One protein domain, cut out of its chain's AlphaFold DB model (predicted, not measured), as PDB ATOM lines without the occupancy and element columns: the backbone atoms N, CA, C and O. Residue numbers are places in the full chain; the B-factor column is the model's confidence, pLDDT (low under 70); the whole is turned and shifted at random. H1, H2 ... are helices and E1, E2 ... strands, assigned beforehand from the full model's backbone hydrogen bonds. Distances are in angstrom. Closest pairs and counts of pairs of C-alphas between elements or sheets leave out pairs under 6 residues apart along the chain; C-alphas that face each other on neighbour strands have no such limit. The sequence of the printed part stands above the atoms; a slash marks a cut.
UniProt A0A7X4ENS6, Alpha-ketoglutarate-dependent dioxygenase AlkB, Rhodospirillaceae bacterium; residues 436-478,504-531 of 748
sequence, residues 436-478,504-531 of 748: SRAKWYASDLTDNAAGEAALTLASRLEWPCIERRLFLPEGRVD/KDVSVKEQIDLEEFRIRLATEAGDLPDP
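What this domain is: This is residues 436 to 478 and 504 to 531 of the 748 residues of the protein "Alpha-ketoglutarate-dependent dioxygenase AlkB" of Rhodospirillaceae bacterium (UniProt A0A7X4ENS6). A narrow two-stranded ribbon, E1 and E2, runs out from a loose cluster of three helices, and the ribbon with residues 472 to 478 beyond it makes much of the length. H2 packs beside the helix-side end of the ribbon, near Ile 466 and Ile 512, while H3 follows E2 and packs with H1 farther along. The printed part has 71 residues, with named elements in the order H1, H2, E1, E2, H3; the sheet E1 - E2 is antiparallel and the class is mixed, helices and strands. The whole is loose, with a radius of gyration of the C-alphas of 14.3 A, and spans 46 by 20 by 18 A.

How they stand to each other: E1, residues 466 to 471, and E2, residues 507 to 512, are antiparallel neighbours at 148 degrees; N 467 and O 511 are within hydrogen-bond range at 2.8 A, as are N 509 and O 469 at 3.0 A. The closest C-alphas of H2, residues 448 to 460, and E2 are those of Leu 455 and Ile 512, 6.2 A apart. H3, residues 514 to 523, is close to but not clearly touching H2, the C-alphas of Ala 458 and Phe 517 being closest at 7.5 A. H1, residues 436 to 442, touches H3, closest at the C-alphas of Tyr 441 and Arg 518, 6.1 A; they run opposite ways at a tilt of 36 degrees, only just steep. H1 and H2 are only just apart, 8.4 A at the closest. In H1, H2 and H3 every O i to N i+4 pair is within hydrogen-bond range.

Where its parts are: E1 is 15.7 A long and E2 16.1 A. H2 is 18.3 A long, H3 14.2 A and H1 9.9 A. H1 begins at C-alpha 436, (-56.521, 3.220, -29.409); H3 ends at C-alpha 523, (-64.953, 0.580, -18.588).

The domain as a whole: The C-alphas of Ser 436 and Asp 478, 46.8 A apart, are the two farthest apart. Residues 479 to 503 are cut out, within the link from E1 to E2, leaving 12.8 A between C-alphas 478 and 504. The links printed whole are tight. Mean pLDDT of the printed part is 85.3; residue 448 alone is under 70.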
ATOM      1  N   SER A 436     -57.574   3.502 -30.392       85.62
ATOM      2  CA  SER A 436     -56.521   3.220 -29.409       85.62
ATOM      3  C   SER A 436     -56.937   2.184 -28.367       85.62
ATOM      4  O   SER A 436     -56.212   1.232 -28.120       85.62
ATOM      5  N   ARG A 437     -58.166   2.285 -27.849       89.88
ATOM      6  CA  ARG A 437     -58.744   1.321 -26.900       89.88
ATOM      7  C   ARG A 437     -58.817  -0.114 -27.443       89.88
ATOM      8  O   ARG A 437     -58.427  -1.040 -26.745       89.88
ATOM      9  N   ALA A 438     -59.284  -0.304 -28.681       88.38
ATOM     10  CA  ALA A 438     -59.294  -1.617 -29.333       88.38
ATOM     11  C   ALA A 438     -57.887  -2.119 -29.640       88.38
ATOM     12  O   ALA A 438     -57.628  -3.301 -29.441       88.38
ATOM     13  N   LYS A 439     -56.992  -1.229 -30.083       88.50
ATOM     14  CA  LYS A 439     -55.592  -1.578 -30.329       88.50
ATOM     15  C   LYS A 439     -54.954  -2.116 -29.048       88.50
ATOM     16  O   LYS A 439     -54.481  -3.237 -29.062       88.50
ATOM     17  N   TRP A 440     -55.063  -1.386 -27.934       88.75
ATOM     18  CA  TRP A 440     -54.585  -1.827 -26.619       88.75
ATOM     19  C   TRP A 440     -55.195  -3.153 -26.172       88.75
ATOM     20  O   TRP A 440     -54.495  -4.007 -25.643       88.75
ATOM     21  N   TYR A 441     -56.500  -3.333 -26.387       88.75
ATOM     22  CA  TYR A 441     -57.190  -4.565 -26.013       88.75
ATOM     23  C   TYR A 441     -56.673  -5.782 -26.801       88.75
ATOM     24  O   TYR A 441     -56.595  -6.881 -26.252       88.75
ATOM     25  N   ALA A 442     -56.322  -5.577 -28.075       84.69
ATOM     26  CA  ALA A 442     -55.784  -6.595 -28.973       84.69
ATOM     27  C   ALA A 442     -54.254  -6.764 -28.883       84.69
ATOM     28  O   ALA A 442     -53.732  -7.753 -29.391       84.69
ATOM     29  N   SER A 443     -53.536  -5.822 -28.263       84.06
ATOM     30  CA  SER A 443     -52.081  -5.872 -28.123       84.06
ATOM     31  C   SER A 443     -51.622  -7.058 -27.279       84.06
ATOM     32  O   SER A 443     -52.218  -7.390 -26.251       84.06
ATOM     33  N   ASP A 444     -50.497  -7.646 -27.684       82.94
ATOM     34  CA  ASP A 444     -49.755  -8.579 -26.849       82.94
ATOM     35  C   ASP A 444     -48.944  -7.803 -25.805       82.94
ATOM     36  O   ASP A 444     -47.868  -7.279 -26.082       82.94
ATOM     37  N   LEU A 445     -49.486  -7.709 -24.594       80.50
ATOM     38  CA  LEU A 445     -48.851  -7.012 -23.472       80.50
ATOM     39  C   LEU A 445     -47.723  -7.824 -22.820       80.50
ATOM     40  O   LEU A 445     -47.106  -7.345 -21.869       80.50
ATOM     41  N   THR A 446     -47.459  -9.043 -23.303       73.25
ATOM     42  CA  THR A 446     -46.281  -9.813 -22.887       73.25
ATOM     43  C   THR A 446     -45.013  -9.370 -23.619       73.25
ATOM     44  O   THR A 446     -43.912  -9.662 -23.151       73.25
ATOM     45  N   ASP A 447     -45.145  -8.609 -24.713       74.25
ATOM     46  CA  ASP A 447     -44.025  -7.907 -25.332       74.25
ATOM     47  C   ASP A 447     -43.482  -6.814 -24.400       74.25
ATOM     48  O   ASP A 447     -44.241  -6.055 -23.798       74.25
ATOM     49  N   ASN A 448     -42.154  -6.694 -24.312       69.44
ATOM     50  CA  ASN A 448     -41.516  -5.769 -23.373       69.44
ATOM     51  C   ASN A 448     -41.925  -4.309 -23.631       69.44
ATOM     52  O   ASN A 448     -42.159  -3.574 -22.677       69.44
ATOM     53  N   ALA A 449     -42.043  -3.883 -24.894       74.19
ATOM     54  CA  ALA A 449     -42.386  -2.495 -25.208       74.19
ATOM     55  C   ALA A 449     -43.861  -2.188 -24.902       74.19
ATOM     56  O   ALA A 449     -44.171  -1.169 -24.281       74.19
ATOM     57  N   ALA A 450     -44.772  -3.079 -25.304       77.56
ATOM     58  CA  ALA A 450     -46.197  -2.936 -25.021       77.56
ATOM     59  C   ALA A 450     -46.507  -3.042 -23.517       77.56
ATOM     60  O   ALA A 450     -47.308  -2.258 -23.004       77.56
ATOM     61  N   GLY A 451     -45.840  -3.950 -22.800       83.50
ATOM     62  CA  GLY A 451     -45.969  -4.121 -21.353       83.50
ATOM     63  C   GLY A 451     -45.482  -2.907 -20.553       83.50
ATOM     64  O   GLY A 451     -46.193  -2.429 -19.669       83.50
ATOM     65  N   GLU A 452     -44.318  -2.339 -20.889       84.56
ATOM     66  CA  GLU A 452     -43.809  -1.110 -20.251       84.56
ATOM     67  C   GLU A 452     -44.709   0.105 -20.528       84.56
ATOM     68  O   GLU A 452     -44.990   0.915 -19.632       84.56
ATOM     69  N   ALA A 453     -45.216   0.221 -21.758       85.44
ATOM     70  CA  ALA A 453     -46.160   1.270 -22.117       85.44
ATOM     71  C   ALA A 453     -47.501   1.108 -21.371       85.44
ATOM     72  O   ALA A 453     -48.071   2.106 -20.924       85.44
ATOM     73  N   ALA A 454     -47.972  -0.127 -21.161       88.56
ATOM     74  CA  ALA A 454     -49.160  -0.415 -20.359       88.56
ATOM     75  C   ALA A 454     -48.965  -0.057 -18.874       88.56
ATOM     76  O   ALA A 454     -49.840   0.591 -18.303       88.56
ATOM     77  N   LEU A 455     -47.813  -0.383 -18.269       88.56
ATOM     78  CA  LEU A 455     -47.451   0.031 -16.899       88.56
ATOM     79  C   LEU A 455     -47.465   1.552 -16.737       88.56
ATOM     80  O   LEU A 455     -48.040   2.083 -15.783       88.56
ATOM     81  N   THR A 456     -46.872   2.259 -17.698       89.38
ATOM     82  CA  THR A 456     -46.832   3.727 -17.712       89.38
ATOM     83  C   THR A 456     -48.240   4.312 -17.807       89.38
ATOM     84  O   THR A 456     -48.587   5.251 -17.085       89.38
ATOM     85  N   LEU A 457     -49.072   3.744 -18.683       88.12
ATOM     86  CA  LEU A 457     -50.451   4.171 -18.877       88.12
ATOM     87  C   LEU A 457     -51.306   3.924 -17.629       88.12
ATOM     88  O   LEU A 457     -51.978   4.850 -17.176       88.12
ATOM     89  N   ALA A 458     -51.244   2.716 -17.064       89.31
ATOM     90  CA  ALA A 458     -51.953   2.343 -15.845       89.31
ATOM     91  C   ALA A 458     -51.553   3.235 -14.663       89.31
ATOM     92  O   ALA A 458     -52.424   3.725 -13.954       89.31
ATOM     93  N   SER A 459     -50.257   3.529 -14.512       88.44
ATOM     94  CA  SER A 459     -49.754   4.425 -13.461       88.44
ATOM     95  C   SER A 459     -50.288   5.847 -13.626       88.44
ATOM     96  O   SER A 459     -50.771   6.444 -12.670       88.44
ATOM     97  N   ARG A 460     -50.237   6.392 -14.850       90.75
ATOM     98  CA  ARG A 460     -50.716   7.750 -15.163       90.75
ATOM     99  C   ARG A 460     -52.214   7.918 -14.907       90.75
ATOM    100  O   ARG A 460     -52.642   9.010 -14.550       90.75
ATOM    101  N   LEU A 461     -52.997   6.873 -15.166       87.12
ATOM    102  CA  LEU A 461     -54.450   6.866 -14.979       87.12
ATOM    103  C   LEU A 461     -54.874   6.335 -13.603       87.12
ATOM    104  O   LEU A 461     -56.072   6.227 -13.353       87.12
ATOM    105  N   GLU A 462     -53.910   6.013 -12.735       89.19
ATOM    106  CA  GLU A 462     -54.129   5.467 -11.392       89.19
ATOM    107  C   GLU A 462     -55.013   4.204 -11.397       89.19
ATOM    108  O   GLU A 462     -55.862   3.996 -10.530       89.19
ATOM    109  N   TRP A 463     -54.838   3.345 -12.405       90.38
ATOM    110  CA  TRP A 463     -55.598   2.104 -12.520       90.38
ATOM    111  C   TRP A 463     -55.051   1.021 -11.581       90.38
ATOM    112  O   TRP A 463     -53.836   0.818 -11.527       90.38
ATOM    113  N   PRO A 464     -55.925   0.270 -10.884       89.88
ATOM    114  CA  PRO A 464     -55.526  -0.733  -9.894       89.88
ATOM    115  C   PRO A 464     -55.087  -2.062 -10.536       89.88
ATOM    116  O   PRO A 464     -55.424  -3.126 -10.040       89.88
ATOM    117  N   CYS A 465     -54.349  -2.014 -11.647       91.94
ATOM    118  CA  CYS A 465     -53.911  -3.188 -12.413       91.94
ATOM    119  C   CYS A 465     -52.386  -3.372 -12.423       91.94
ATOM    120  O   CYS A 465     -51.853  -4.049 -13.298       91.94
ATOM    121  N   ILE A 466     -51.669  -2.745 -11.486       91.31
ATOM    122  CA  ILE A 466     -50.219  -2.913 -11.331       91.31
ATOM    123  C   ILE A 466     -49.960  -3.843 -10.151       91.31
ATOM    124  O   ILE A 466     -50.220  -3.499  -8.997       91.31
ATOM    125  N   GLU A 467     -49.397  -5.009 -10.444       88.69
ATOM    126  CA  GLU A 467     -48.985  -5.996  -9.455       88.69
ATOM    127  C   GLU A 467     -47.474  -5.950  -9.236       88.69
ATOM    128  O   GLU A 467     -46.694  -5.706 -10.157       88.69
ATOM    129  N   ARG A 468     -47.035  -6.274  -8.017       86.38
ATOM    130  CA  ARG A 468     -45.618  -6.495  -7.706       86.38
ATOM    131  C   ARG A 468     -45.351  -7.980  -7.582       86.38
ATOM    132  O   ARG A 468     -45.881  -8.628  -6.684       86.38
ATOM    133  N   ARG A 469     -44.479  -8.504  -8.440       83.50
ATOM    134  CA  ARG A 469     -44.078  -9.913  -8.407       83.50
ATOM    135  C   ARG A 469     -42.640 -10.070  -7.947       83.50
ATOM    136  O   ARG A 469     -41.731  -9.406  -8.448       83.50
ATOM    137  N   LEU A 470     -42.461 -10.959  -6.972       84.00
ATOM    138  CA  LEU A 470     -41.170 -11.364  -6.433       84.00
ATOM    139  C   LEU A 470     -40.648 -12.560  -7.234       84.00
ATOM    140  O   LEU A 470     -41.241 -13.635  -7.203       84.00
ATOM    141  N   PHE A 471     -39.523 -12.386  -7.921       81.31
ATOM    142  CA  PHE A 471     -38.841 -13.455  -8.644       81.31
ATOM    143  C   PHE A 471     -37.718 -14.008  -7.775       81.31
ATOM    144  O   PHE A 471     -36.735 -13.315  -7.487       81.31
ATOM    145  N   LEU A 472     -37.882 -15.260  -7.354       81.81
ATOM    146  CA  LEU A 472     -36.897 -15.999  -6.575       81.81
ATOM    147  C   LEU A 472     -36.089 -16.908  -7.515       81.81
ATOM    148  O   LEU A 472     -36.698 -17.660  -8.278       81.81
ATOM    149  N   PRO A 473     -34.744 -16.858  -7.490       78.44
ATOM    150  CA  PRO A 473     -33.925 -17.818  -8.223       78.44
ATOM    151  C   PRO A 473     -34.051 -19.217  -7.604       78.44
ATOM    152  O   PRO A 473     -34.452 -19.360  -6.446       78.44
ATOM    153  N   GLU A 474     -33.670 -20.251  -8.360       80.19
ATOM    154  CA  GLU A 474     -33.584 -21.612  -7.829       80.19
ATOM    155  C   GLU A 474     -32.659 -21.640  -6.604       80.19
ATOM    156  O   GLU A 474     -31.514 -21.183  -6.647       80.19
ATOM    157  N   GLY A 475     -33.171 -22.145  -5.484       78.50
ATOM    158  CA  GLY A 475     -32.418 -22.184  -4.245       78.50
ATOM    159  C   GLY A 475     -33.291 -22.356  -3.015       78.50
ATOM    160  O   GLY A 475     -34.482 -22.653  -3.080       78.50
ATOM    161  N   ARG A 476     -32.661 -22.169  -1.858       77.56
ATOM    162  CA  ARG A 476     -33.299 -22.263  -0.548       77.56
ATOM    163  C   ARG A 476     -33.460 -20.866   0.042       77.56
ATOM    164  O   ARG A 476     -32.483 -20.127   0.144       77.56
ATOM    165  N   VAL A 477     -34.675 -20.533   0.473       82.44
ATOM    166  CA  VAL A 477     -34.967 -19.311   1.233       82.44
ATOM    167  C   VAL A 477     -35.095 -19.689   2.702       82.44
ATOM    168  O   VAL A 477     -36.014 -20.408   3.092       82.44
ATOM    169  N   ASP A 478     -34.157 -19.227   3.522       81.69
ATOM    170  CA  ASP A 478     -34.229 -19.465   4.961       81.69
ATOM    171  C   ASP A 478     -35.264 -18.542   5.607       81.69
ATOM    172  O   ASP A 478     -35.403 -17.372   5.243       81.69
ATOM    173  N   LYS A 504     -29.193 -12.895  -2.995       77.62
ATOM    174  CA  LYS A 504     -28.731 -11.633  -3.607       77.62
ATOM    175  C   LYS A 504     -29.363 -11.347  -4.974       77.62
ATOM    176  O   LYS A 504     -29.488 -10.183  -5.332       77.62
ATOM    177  N   ASP A 505     -29.791 -12.386  -5.686       78.75
ATOM    178  CA  ASP A 505     -30.272 -12.289  -7.070       78.75
ATOM    179  C   ASP A 505     -31.809 -12.201  -7.160       78.75
ATOM    180  O   ASP A 505     -32.406 -12.466  -8.203       78.75
ATOM    181  N   VAL A 506     -32.471 -11.851  -6.054       82.94
ATOM    182  CA  VAL A 506     -33.919 -11.635  -6.020       82.94
ATOM    183  C   VAL A 506     -34.271 -10.317  -6.696       82.94
ATOM    184  O   VAL A 506     -33.671  -9.280  -6.418       82.94
ATOM    185  N   SER A 507     -35.290 -10.343  -7.555       82.38
ATOM    186  CA  SER A 507     -35.831  -9.133  -8.176       82.38
ATOM    187  C   SER A 507     -37.320  -8.994  -7.892       82.38
ATOM    188  O   SER A 507     -38.064  -9.971  -7.918       82.38
ATOM    189  N   VAL A 508     -37.755  -7.767  -7.615       84.50
ATOM    190  CA  VAL A 508     -39.170  -7.396  -7.580       84.50
ATOM    191  C   VAL A 508     -39.435  -6.600  -8.843       84.50
ATOM    192  O   VAL A 508     -38.740  -5.616  -9.095       84.50
ATOM    193  N   LYS A 509     -40.402  -7.035  -9.647       85.00
ATOM    194  CA  LYS A 509     -40.805  -6.316 -10.858       85.00
ATOM    195  C   LYS A 509     -42.279  -5.970 -10.777       85.00
ATOM    196  O   LYS A 509     -43.076  -6.756 -10.265       85.00
ATOM    197  N   GLU A 510     -42.614  -4.798 -11.291       87.06
ATOM    198  CA  GLU A 510     -44.000  -4.425 -11.533       87.06
ATOM    199  C   GLU A 510     -44.454  -5.063 -12.847       87.06
ATOM    200  O   GLU A 510     -43.706  -5.108 -13.825       87.06
ATOM    201  N   GLN A 511     -45.654  -5.634 -12.837       86.50
ATOM    202  CA  GLN A 511     -46.296  -6.235 -13.998       86.50
ATOM    203  C   GLN A 511     -47.751  -5.785 -14.057       86.50
ATOM    204  O   GLN A 511     -48.342  -5.423 -13.043       86.50
ATOM    205  N   ILE A 512     -48.312  -5.800 -15.260       90.06
ATOM    206  CA  ILE A 512     -49.730  -5.528 -15.455       90.06
ATOM    207  C   ILE A 512     -50.532  -6.795 -15.166       90.06
ATOM    208  O   ILE A 512     -50.263  -7.844 -15.755       90.06
ATOM    209  N   ASP A 513     -51.548  -6.669 -14.317       90.69
ATOM    210  CA  ASP A 513     -52.688  -7.578 -14.330       90.69
ATOM    211  C   ASP A 513     -53.449  -7.361 -15.645       90.69
ATOM    212  O   ASP A 513     -54.095  -6.332 -15.870       90.69
ATOM    213  N   LEU A 514     -53.312  -8.330 -16.549       88.44
ATOM    214  CA  LEU A 514     -53.872  -8.273 -17.896       88.44
ATOM    215  C   LEU A 514     -55.399  -8.241 -17.895       88.44
ATOM    216  O   LEU A 514     -55.988  -7.600 -18.769       88.44
ATOM    217  N   GLU A 515     -56.035  -8.958 -16.970       89.00
ATOM    218  CA  GLU A 515     -57.490  -9.036 -16.902       89.00
ATOM    219  C   GLU A 515     -58.044  -7.700 -16.417       89.00
ATOM    220  O   GLU A 515     -58.850  -7.074 -17.114       89.00
ATOM    221  N   GLU A 516     -57.506  -7.198 -15.308       90.81
ATOM    222  CA  GLU A 516     -57.920  -5.922 -14.742       90.81
ATOM    223  C   GLU A 516     -57.630  -4.762 -15.708       90.81
ATOM    224  O   GLU A 516     -58.490  -3.914 -15.953       90.81
ATOM    225  N   PHE A 517     -56.463  -4.741 -16.362       92.25
ATOM    226  CA  PHE A 517     -56.144  -3.721 -17.364       92.25
ATOM    227  C   PHE A 517     -57.118  -3.742 -18.549       92.25
ATOM    228  O   PHE A 517     -57.557  -2.682 -19.002       92.25
ATOM    229  N   ARG A 518     -57.524  -4.925 -19.031       91.94
ATOM    230  CA  ARG A 518     -58.534  -5.060 -20.095       91.94
ATOM    231  C   ARG A 518     -59.918  -4.597 -19.647       91.94
ATOM    232  O   ARG A 518     -60.613  -3.952 -20.436       91.94
ATOM    233  N   ILE A 519     -60.302  -4.861 -18.398       91.62
ATOM    234  CA  ILE A 519     -61.552  -4.352 -17.815       91.62
ATOM    235  C   ILE A 519     -61.516  -2.824 -17.749       91.62
ATOM    236  O   ILE A 519     -62.458  -2.170 -18.205       91.62
ATOM    237  N   ARG A 520     -60.420  -2.217 -17.275       92.62
ATOM    238  CA  ARG A 520     -60.279  -0.749 -17.219       92.62
ATOM    239  C   ARG A 520     -60.255  -0.116 -18.606       92.62
ATOM    240  O   ARG A 520     -60.947   0.874 -18.847       92.62
ATOM    241  N   LEU A 521     -59.590  -0.751 -19.568       92.31
ATOM    242  CA  LEU A 521     -59.687  -0.384 -20.980       92.31
ATOM    243  C   LEU A 521     -61.105  -0.502 -21.531       92.31
ATOM    244  O   LEU A 521     -61.408   0.186 -22.494       92.31
ATOM    245  N   ALA A 522     -61.990  -1.341 -21.006       92.12
ATOM    246  CA  ALA A 522     -63.370  -1.399 -21.483       92.12
ATOM    247  C   ALA A 522     -64.285  -0.391 -20.764       92.12
ATOM    248  O   ALA A 522     -65.226   0.122 -21.373       92.12
ATOM    249  N   THR A 523     -64.003  -0.082 -19.498       92.25
ATOM    250  CA  THR A 523     -64.953   0.580 -18.588       92.25
ATOM    251  C   THR A 523     -64.581   2.011 -18.218       92.25
ATOM    252  O   THR A 523     -65.476   2.829 -18.029       92.25
ATOM    253  N   GLU A 524     -63.296   2.362 -18.155       91.12
ATOM    254  CA  GLU A 524     -62.875   3.679 -17.671       91.12
ATOM    255  C   GLU A 524     -62.826   4.728 -18.772       91.12
ATOM    256  O   GLU A 524     -62.411   4.467 -19.906       91.12
ATOM    257  N   ALA A 525     -63.190   5.955 -18.420       85.88
ATOM    258  CA  ALA A 525     -62.907   7.114 -19.249       85.88
ATOM    259  C   ALA A 525     -61.395   7.400 -19.287       85.88
ATOM    260  O   ALA A 525     -60.644   6.993 -18.403       85.88
ATOM    261  N   GLY A 526     -60.939   8.108 -20.316       76.12
ATOM    262  CA  GLY A 526     -59.540   8.516 -20.405       76.12
ATOM    263  C   GLY A 526     -59.053   8.677 -21.833       76.12
ATOM    264  O   GLY A 526     -59.497   7.971 -22.744       76.12
ATOM    265  N   ASP A 527     -58.121   9.612 -22.001       78.31
ATOM    266  CA  ASP A 527     -57.384   9.787 -23.244       78.31
ATOM    267  C   ASP A 527     -56.272   8.734 -23.329       78.31
ATOM    268  O   ASP A 527     -55.369   8.679 -22.478       78.31
ATOM    269  N   LEU A 528     -56.392   7.857 -24.326       83.19
ATOM    270  CA  LEU A 528     -55.531   6.699 -24.517       83.19
ATOM    271  C   LEU A 528     -54.688   6.922 -25.778       83.19
ATOM    272  O   LEU A 528     -55.273   7.003 -26.860       83.19
ATOM    273  N   PRO A 529     -53.348   6.978 -25.677       84.12
ATOM    274  CA  PRO A 529     -52.497   6.926 -26.860       84.12
ATOM    275  C   PRO A 529     -52.624   5.555 -27.535       84.12
ATOM    276  O   PRO A 529     -53.126   4.608 -26.928       84.12
ATOM    277  N   ASP A 530     -52.156   5.415 -28.773       82.00
ATOM    278  CA  ASP A 530     -52.044   4.093 -29.397       82.00
ATOM    279  C   ASP A 530     -50.941   3.255 -28.710       82.00
ATOM    280  O   ASP A 530     -49.938   3.825 -28.270       82.00
ATOM    281  N   PRO A 531     -51.106   1.920 -28.594       82.62
ATOM    282  CA  PRO A 531     -50.033   1.049 -28.129       82.62
ATOM    283  C   PRO A 531     -48.852   1.071 -29.113       82.62
ATOM    284  O   PRO A 531     -49.069   1.261 -30.315       82.62
TER     285      PRO A 531